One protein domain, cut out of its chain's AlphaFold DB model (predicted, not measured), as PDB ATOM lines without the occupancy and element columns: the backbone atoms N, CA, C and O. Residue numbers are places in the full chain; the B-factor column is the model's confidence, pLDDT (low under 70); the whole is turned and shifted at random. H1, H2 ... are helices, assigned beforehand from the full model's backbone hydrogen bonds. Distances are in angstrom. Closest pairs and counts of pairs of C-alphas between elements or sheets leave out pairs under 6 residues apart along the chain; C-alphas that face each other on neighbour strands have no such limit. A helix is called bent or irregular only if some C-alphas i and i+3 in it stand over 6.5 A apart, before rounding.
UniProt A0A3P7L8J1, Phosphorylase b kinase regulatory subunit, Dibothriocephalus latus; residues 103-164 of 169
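Overview. This is residues 103 to 164 of the 169 residues of the protein "Phosphorylase b kinase regulatory subunit" of Dibothriocephalus latus (UniProt A0A3P7L8J1). A small head, built of loops and the two short helices H1 and H2, bears one long, nearly straight arm, the helix H3, which sticks out with residues 141 to 164 and makes most of the length. In the head, a short parallel pairing of residues 108 to 109 with residues 126 to 127 ties the opening stretch to the link between H1 and H2. The printed part has 62 residues with three named helices, in the order H1, H2, H3, and no named strand; its class is all helix. It is extended, with a radius of gyration of the C-alphas of 18.5 A and spans of 62 by 23 by 19 A.

Arrangement. H1, residues 112 to 120, follows the opening stretch and is apart from H2, residues 128 to 134. A short link of 7 residues joins them. Another short link of 7 residues joins H2 to H3, residues 142 to 162, and these two helices are apart. H1 and H3 are apart too. Residues 141 to 164, of which 142 to 162 belong to H3, stand free. In H1 and H2 every O i to N i+4 pair is within hydrogen-bond range; in H3, 12 of 17 are.

Along the chain. H1 begins at C-alpha 112, at (-49.231, -6.765, 6.357), and measures 12.7 A from first to last C-alpha. H2 measures 10.3 A and begins at C-alpha 128, at (-48.091, -0.642, -1.774). H3, not bent, measures 31.3 A and ends at C-alpha 162, at (-34.055, 18.585, -33.212).

Size, cuts and confidence. The two C-alphas farthest apart, those of Glu 120 and Thr 164, are 62.2 A apart. Without the residues that stand free, the body of 38 residues spans 27 by 24 by 16 A. The printed part has no cut and no long link between its helices. The mean pLDDT of the printed part is 80.3, and residues 153 to 164 are under 70.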
ATOM      1  N   VAL A 103     -61.370  16.630  -2.207       85.69
ATOM      2  CA  VAL A 103     -60.107  16.098  -1.680       85.69
ATOM      3  C   VAL A 103     -60.376  14.705  -1.126       85.69
ATOM      4  O   VAL A 103     -61.144  14.548  -0.180       85.69
ATOM      5  N   GLN A 104     -59.737  13.697  -1.713       85.12
ATOM      6  CA  GLN A 104     -59.745  12.331  -1.197       85.12
ATOM      7  C   GLN A 104     -58.427  12.056  -0.478       85.12
ATOM      8  O   GLN A 104     -57.352  12.379  -0.985       85.12
ATOM      9  N   VAL A 105     -58.521  11.469   0.712       87.25
ATOM     10  CA  VAL A 105     -57.369  11.038   1.506       87.25
ATOM     11  C   VAL A 105     -57.442   9.524   1.626       87.25
ATOM     12  O   VAL A 105     -58.473   8.987   2.019       87.25
ATOM     13  N   VAL A 106     -56.348   8.850   1.281       87.94
ATOM     14  CA  VAL A 106     -56.207   7.395   1.382       87.94
ATOM     15  C   VAL A 106     -55.026   7.095   2.296       87.94
ATOM     16  O   VAL A 106     -53.983   7.746   2.201       87.94
ATOM     17  N   VAL A 107     -55.200   6.121   3.186       90.56
ATOM     18  CA  VAL A 107     -54.144   5.601   4.057       90.56
ATOM     19  C   VAL A 107     -53.681   4.266   3.488       90.56
ATOM     20  O   VAL A 107     -54.501   3.417   3.154       90.56
ATOM     21  N   LEU A 108     -52.368   4.089   3.373       92.31
ATOM     22  CA  LEU A 108     -51.760   2.851   2.893       92.31
ATOM     23  C   LEU A 108     -50.906   2.237   3.989       92.31
ATOM     24  O   LEU A 108     -50.219   2.952   4.724       92.31
ATOM     25  N   ALA A 109     -50.958   0.916   4.080       93.81
ATOM     26  CA  ALA A 109     -50.116   0.151   4.974       93.81
ATOM     27  C   ALA A 109     -48.739  -0.058   4.334       93.81
ATOM     28  O   ALA A 109     -48.627  -0.324   3.137       93.81
ATOM     29  N   GLU A 110     -47.686   0.049   5.140       90.69
ATOM     30  CA  GLU A 110     -46.337  -0.294   4.685       90.69
ATOM     31  C   GLU A 110     -46.224  -1.800   4.427       90.69
ATOM     32  O   GLU A 110     -45.852  -2.198   3.326       90.69
ATOM     33  N   ASP A 111     -46.674  -2.607   5.395       93.94
ATOM     34  CA  ASP A 111     -46.623  -4.070   5.387       93.94
ATOM     35  C   ASP A 111     -47.912  -4.684   5.972       93.94
ATOM     36  O   ASP A 111     -48.692  -4.000   6.643       93.94
ATOM     37  N   GLU A 112     -48.085  -6.003   5.819       93.12
ATOM     38  CA  GLU A 112     -49.231  -6.765   6.357       93.12
ATOM     39  C   GLU A 112     -49.434  -6.562   7.867       93.12
ATOM     40  O   GLU A 112     -50.552  -6.377   8.331       93.12
ATOM     41  N   SER A 113     -48.352  -6.480   8.650       94.69
ATOM     42  CA  SER A 113     -48.476  -6.254  10.101       94.69
ATOM     43  C   SER A 113     -49.105  -4.900  10.459       94.69
ATOM     44  O   SER A 113     -49.779  -4.772  11.483       94.69
ATOM     45  N   VAL A 114     -48.883  -3.874   9.630       94.44
ATOM     46  CA  VAL A 114     -49.486  -2.546   9.801       94.44
ATOM     47  C   VAL A 114     -50.930  -2.571   9.316       94.44
ATOM     48  O   VAL A 114     -51.790  -1.972   9.954       94.44
ATOM     49  N   LYS A 115     -51.205  -3.300   8.231       94.19
ATOM     50  CA  LYS A 115     -52.553  -3.509   7.700       94.19
ATOM     51  C   LYS A 115     -53.471  -4.178   8.721       94.19
ATOM     52  O   LYS A 115     -54.543  -3.648   8.991       94.19
ATOM     53  N   ASP A 116     -53.015  -5.254   9.360       94.38
ATOM     54  CA  ASP A 116     -53.772  -5.954  10.405       94.38
ATOM     55  C   ASP A 116     -54.110  -5.019  11.572       94.38
ATOM     56  O   ASP A 116     -55.252  -4.953  12.028       94.38
ATOM     57  N   ARG A 117     -53.135  -4.212  12.008       94.31
ATOM     58  CA  ARG A 117     -53.350  -3.206  13.057       94.31
ATOM     59  C   ARG A 117     -54.344  -2.128  12.640       94.31
ATOM     60  O   ARG A 117     -55.112  -1.672  13.473       94.31
ATOM     61  N   LEU A 118     -54.328  -1.688  11.383       93.69
ATOM     62  CA  LEU A 118     -55.284  -0.700  10.871       93.69
ATOM     63  C   LEU A 118     -56.699  -1.286  10.765       93.69
ATOM     64  O   LEU A 118     -57.669  -0.590  11.076       93.69
ATOM     65  N   ALA A 119     -56.811  -2.575  10.438       93.31
ATOM     66  CA  ALA A 119     -58.081  -3.289  10.410       93.31
ATOM     67  C   ALA A 119     -58.745  -3.356  11.799       93.31
ATOM     68  O   ALA A 119     -59.970  -3.241  11.888       93.31
ATOM     69  N   GLU A 120     -57.969  -3.441  12.890       94.19
ATOM     70  CA  GLU A 120     -58.497  -3.343  14.267       94.19
ATOM     71  C   GLU A 120     -59.241  -2.017  14.520       94.19
ATOM     72  O   GLU A 120     -60.219  -1.983  15.267       94.19
ATOM     73  N   TYR A 121     -58.823  -0.933  13.857       93.00
ATOM     74  CA  TYR A 121     -59.465   0.385  13.925       93.00
ATOM     75  C   TYR A 121     -60.518   0.612  12.831       93.00
ATOM     76  O   TYR A 121     -60.952   1.746  12.637       93.00
ATOM     77  N   GLN A 122     -60.942  -0.441  12.123       90.62
ATOM     78  CA  GLN A 122     -61.893  -0.367  11.002       90.62
ATOM     79  C   GLN A 122     -61.401   0.521   9.845       90.62
ATOM     80  O   GLN A 122     -62.202   1.078   9.095       90.62
ATOM     81  N   VAL A 123     -60.080   0.654   9.694       91.25
ATOM     82  CA  VAL A 123     -59.461   1.332   8.554       91.25
ATOM     83  C   VAL A 123     -59.100   0.277   7.519       91.25
ATOM     84  O   VAL A 123     -58.190  -0.522   7.731       91.25
ATOM     85  N   ASP A 124     -59.814   0.284   6.396       89.44
ATOM     86  CA  ASP A 124     -59.476  -0.545   5.243       89.44
ATOM     87  C   ASP A 124     -58.271   0.068   4.517       89.44
ATOM     88  O   ASP A 124     -58.364   1.147   3.925       89.44
ATOM     89  N   ALA A 125     -57.117  -0.583   4.641       92.50
ATOM     90  CA  ALA A 125     -55.854  -0.128   4.081       92.50
ATOM     91  C   ALA A 125     -55.244  -1.217   3.197       92.50
ATOM     92  O   ALA A 125     -55.232  -2.396   3.546       92.50
ATOM     93  N   GLN A 126     -54.686  -0.800   2.066       92.25
ATOM     94  CA  GLN A 126     -53.945  -1.667   1.152       92.25
ATOM     95  C   GLN A 126     -52.444  -1.481   1.347       92.25
ATOM     96  O   GLN A 126     -51.990  -0.392   1.719       92.25
ATOM     97  N   THR A 127     -51.664  -2.520   1.056       92.06
ATOM     98  CA  THR A 127     -50.208  -2.372   0.933       92.06
ATOM     99  C   THR A 127     -49.827  -1.733  -0.405       92.06
ATOM    100  O   THR A 127     -50.611  -1.705  -1.359       92.06
ATOM    101  N   PHE A 128     -48.594  -1.229  -0.521       91.25
ATOM    102  CA  PHE A 128     -48.091  -0.642  -1.774       91.25
ATOM    103  C   PHE A 128     -48.182  -1.599  -2.976       91.25
ATOM    104  O   PHE A 128     -48.447  -1.167  -4.103       91.25
ATOM    105  N   THR A 129     -47.959  -2.894  -2.740       89.75
ATOM    106  CA  THR A 129     -48.005  -3.937  -3.774       89.75
ATOM    107  C   THR A 129     -49.436  -4.198  -4.233       89.75
ATOM    108  O   THR A 129     -49.680  -4.265  -5.436       89.75
ATOM    109  N   GLU A 130     -50.377  -4.282  -3.292       90.19
ATOM    110  CA  GLU A 130     -51.805  -4.468  -3.574       90.19
ATOM    111  C   GLU A 130     -52.372  -3.284  -4.353       90.19
ATOM    112  O   GLU A 130     -52.939  -3.472  -5.427       90.19
ATOM    113  N   ALA A 131     -52.106  -2.056  -3.896       89.62
ATOM    114  CA  ALA A 131     -52.537  -0.850  -4.597       89.62
ATOM    115  C   ALA A 131     -52.008  -0.816  -6.043       89.62
ATOM    116  O   ALA A 131     -52.748  -0.486  -6.974       89.62
ATOM    117  N   SER A 132     -50.750  -1.222  -6.251       88.50
ATOM    118  CA  SER A 132     -50.140  -1.281  -7.585       88.50
ATOM    119  C   SER A 132     -50.783  -2.337  -8.488       88.50
ATOM    120  O   SER A 132     -50.875  -2.121  -9.696       88.50
ATOM    121  N   HIS A 133     -51.203  -3.469  -7.923       89.25
ATOM    122  CA  HIS A 133     -51.815  -4.571  -8.659       89.25
ATOM    123  C   HIS A 133     -53.284  -4.286  -9.005       89.25
ATOM    124  O   HIS A 133     -53.685  -4.463 -10.153       89.25
ATOM    125  N   ASP A 134     -54.061  -3.790  -8.042       87.94
ATOM    126  CA  ASP A 134     -55.514  -3.653  -8.174       87.94
ATOM    127  C   ASP A 134     -55.921  -2.408  -8.967       87.94
ATOM    128  O   ASP A 134     -56.831  -2.459  -9.793       87.94
ATOM    129  N   SER A 135     -55.240  -1.281  -8.735       85.38
ATOM    130  CA  SER A 135     -55.571   0.006  -9.371       85.38
ATOM    131  C   SER A 135     -54.652   0.371 -10.539       85.38
ATOM    132  O   SER A 135     -54.928   1.317 -11.278       85.38
ATOM    133  N   GLY A 136     -53.522  -0.329 -10.691       87.50
ATOM    134  CA  GLY A 136     -52.461   0.042 -11.629       87.50
ATOM    135  C   GLY A 136     -51.686   1.308 -11.232       87.50
ATOM    136  O   GLY A 136     -50.812   1.753 -11.981       87.50
ATOM    137  N   ILE A 137     -51.981   1.903 -10.070       86.81
ATOM    138  CA  ILE A 137     -51.340   3.128  -9.586       86.81
ATOM    139  C   ILE A 137     -50.064   2.763  -8.829       86.81
ATOM    140  O   ILE A 137     -50.100   2.120  -7.784       86.81
ATOM    141  N   ARG A 138     -48.918   3.230  -9.334       87.62
ATOM    142  CA  ARG A 138     -47.624   3.064  -8.660       87.62
ATOM    143  C   ARG A 138     -47.317   4.260  -7.777       87.62
ATOM    144  O   ARG A 138     -47.300   5.399  -8.243       87.62
ATOM    145  N   ILE A 139     -47.012   3.985  -6.518       88.38
ATOM    146  CA  ILE A 139     -46.784   5.007  -5.502       88.38
ATOM    147  C   ILE A 139     -45.296   5.045  -5.189       88.38
ATOM    148  O   ILE A 139     -44.697   4.038  -4.825       88.38
ATOM    149  N   TYR A 140     -44.700   6.224  -5.351       88.62
ATOM    150  CA  TYR A 140     -43.279   6.444  -5.119       88.62
ATOM    151  C   TYR A 140     -43.066   7.591  -4.129       88.62
ATOM    152  O   TYR A 140     -43.848   8.545  -4.110       88.62
ATOM    153  N   PRO A 141     -41.977   7.561  -3.343       87.31
ATOM    154  CA  PRO A 141     -41.597   8.692  -2.512       87.31
ATOM    155  C   PRO A 141     -41.379   9.951  -3.354       87.31
ATOM    156  O   PRO A 141     -40.781   9.892  -4.431       87.31
ATOM    157  N   ALA A 142     -41.738  11.118  -2.811       87.44
ATOM    158  CA  ALA A 142     -41.586  12.409  -3.494       87.44
ATOM    159  C   ALA A 142     -40.153  12.684  -4.000       87.44
ATOM    160  O   ALA A 142     -39.963  13.399  -4.979       87.44
ATOM    161  N   LYS A 143     -39.129  12.079  -3.383       87.25
ATOM    162  CA  LYS A 143     -37.724  12.191  -3.818       87.25
ATOM    163  C   LYS A 143     -37.481  11.653  -5.236       87.25
ATOM    164  O   LYS A 143     -36.610  12.175  -5.929       87.25
ATOM    165  N   VAL A 144     -38.243  10.644  -5.663       90.38
ATOM    166  CA  VAL A 144     -38.138  10.047  -7.006       90.38
ATOM    167  C   VAL A 144     -38.597  11.042  -8.070       90.38
ATOM    168  O   VAL A 144     -38.012  11.115  -9.147       90.38
ATOM    169  N   LEU A 145     -39.574  11.892  -7.746       87.81
ATOM    170  CA  LEU A 145     -40.078  12.913  -8.659       87.81
ATOM    171  C   LEU A 145     -38.964  13.871  -9.113       87.81
ATOM    172  O   LEU A 145     -38.855  14.182 -10.296       87.81
ATOM    173  N   SER A 146     -38.075  14.269  -8.199       86.06
ATOM    174  CA  SER A 146     -36.911  15.105  -8.523       86.06
ATOM    175  C   SER A 146     -35.917  14.424  -9.467       86.06
ATOM    176  O   SER A 146     -35.213  15.114 -10.197       86.06
ATOM    177  N   GLN A 147     -35.820  13.093  -9.448       86.00
ATOM    178  CA  GLN A 147     -34.981  12.335 -10.385       86.00
ATOM    179  C   GLN A 147     -35.647  12.296 -11.764       86.00
ATOM    180  O   GLN A 147     -35.026  12.692 -12.744       86.00
ATOM    181  N   ILE A 148     -36.945  11.982 -11.813       85.00
ATOM    182  CA  ILE A 148     -37.733  11.982 -13.054       85.00
ATOM    183  C   ILE A 148     -37.689  13.358 -13.738       85.00
ATOM    184  O   ILE A 148     -37.466  13.442 -14.943       85.00
ATOM    185  N   TYR A 149     -37.848  14.457 -12.992       80.62
ATOM    186  CA  TYR A 149     -37.785  15.802 -13.573       80.62
ATOM    187  C   TYR A 149     -36.393  16.192 -14.078       80.62
ATOM    188  O   TYR A 149     -36.302  16.936 -15.055       80.62
ATOM    189  N   LYS A 150     -35.314  15.700 -13.454       80.81
ATOM    190  CA  LYS A 150     -33.955  15.902 -13.980       80.81
ATOM    191  C   LYS A 150     -33.800  15.232 -15.341       80.81
ATOM    192  O   LYS A 150     -33.284  15.860 -16.263       80.81
ATOM    193  N   ASP A 151     -34.304  14.010 -15.468       79.06
ATOM    194  CA  ASP A 151     -34.223  13.241 -16.707       79.06
ATOM    195  C   ASP A 151     -35.112  13.853 -17.801       79.06
ATOM    196  O   ASP A 151     -34.662  14.053 -18.928       79.06
ATOM    197  N   LEU A 152     -36.338  14.270 -17.463       77.38
ATOM    198  CA  LEU A 152     -37.214  15.006 -18.384       77.38
ATOM    199  C   LEU A 152     -36.577  16.326 -18.842       77.38
ATOM    200  O   LEU A 152     -36.584  16.633 -20.033       77.38
ATOM    201  N   GLY A 153     -35.980  17.090 -17.923       63.72
ATOM    202  CA  GLY A 153     -35.262  18.326 -18.243       63.72
ATOM    203  C   GLY A 153     -34.071  18.110 -19.184       63.72
ATOM    204  O   GLY A 153     -33.771  18.977 -20.006       63.72
ATOM    205  N   ALA A 154     -33.427  16.940 -19.129       61.44
ATOM    206  CA  ALA A 154     -32.377  16.561 -20.071       61.44
ATOM    207  C   ALA A 154     -32.933  16.242 -21.474       61.44
ATOM    208  O   ALA A 154     -32.314  16.621 -22.470       61.44
ATOM    209  N   VAL A 155     -34.123  15.634 -21.568       54.97
ATOM    210  CA  VAL A 155     -34.801  15.352 -22.850       54.97
ATOM    211  C   VAL A 155     -35.246  16.641 -23.557       54.97
ATOM    212  O   VAL A 155     -35.095  16.755 -24.775       54.97
ATOM    213  N   TYR A 156     -35.684  17.673 -22.825       46.09
ATOM    214  CA  TYR A 156     -35.983  18.987 -23.425       46.09
ATOM    215  C   TYR A 156     -34.743  19.700 -23.981       46.09
ATOM    216  O   TYR A 156     -34.851  20.490 -24.919       46.09
ATOM    217  N   ARG A 157     -33.546  19.368 -23.483       45.00
ATOM    218  CA  ARG A 157     -32.281  19.850 -24.056       45.00
ATOM    219  C   ARG A 157     -31.963  19.198 -25.411       45.00
ATOM    220  O   ARG A 157     -31.232  19.783 -26.204       45.00
ATOM    221  N   PHE A 158     -32.546  18.032 -25.700       36.91
ATOM    222  CA  PHE A 158     -32.463  17.362 -27.001       36.91
ATOM    223  C   PHE A 158     -33.508  17.876 -28.006       36.91
ATOM    224  O   PHE A 158     -33.196  18.005 -29.189       36.91
ATOM    225  N   PHE A 159     -34.711  18.256 -27.557       32.72
ATOM    226  CA  PHE A 159     -35.730  18.839 -28.447       32.72
ATOM    227  C   PHE A 159     -35.326  20.204 -29.021       32.72
ATOM    228  O   PHE A 159     -35.675  20.520 -30.158       32.72
ATOM    229  N   GLN A 160     -34.506  20.971 -28.298       38.41
ATOM    230  CA  GLN A 160     -33.936  22.210 -28.831       38.41
ATOM    231  C   GLN A 160     -32.847  21.977 -29.896       38.41
ATOM    232  O   GLN A 160     -32.536  22.898 -30.642       38.41
ATOM    233  N   CYS A 161     -32.308  20.757 -30.016       34.78
ATOM    234  CA  CYS A 161     -31.369  20.383 -31.079       34.78
ATOM    235  C   CYS A 161     -32.077  19.756 -32.300       34.78
ATOM    236  O   CYS A 161     -31.579  19.845 -33.418       34.78
ATOM    237  N   LEU A 162     -33.263  19.159 -32.115       32.66
ATOM    238  CA  LEU A 162     -34.055  18.585 -33.212       32.66
ATOM    239  C   LEU A 162     -34.864  19.630 -34.000       32.66
ATOM    240  O   LEU A 162     -35.041  19.457 -35.202       32.66
ATOM    241  N   CYS A 163     -35.280  20.751 -33.394       30.06
ATOM    242  CA  CYS A 163     -35.903  21.848 -34.157       30.06
ATOM    243  C   CYS A 163     -34.918  22.622 -35.053       30.06
ATOM    244  O   CYS A 163     -35.348  23.263 -36.007       30.06
ATOM    245  N   THR A 164     -33.607  22.545 -34.809       40.28
ATOM    246  CA  THR A 164     -32.588  23.194 -35.655       40.28
ATOM    247  C   THR A 164     -32.149  22.353 -36.854       40.28
ATOM    248  O   THR A 164     -31.457  22.880 -37.720       40.28
TER     249      THR A 164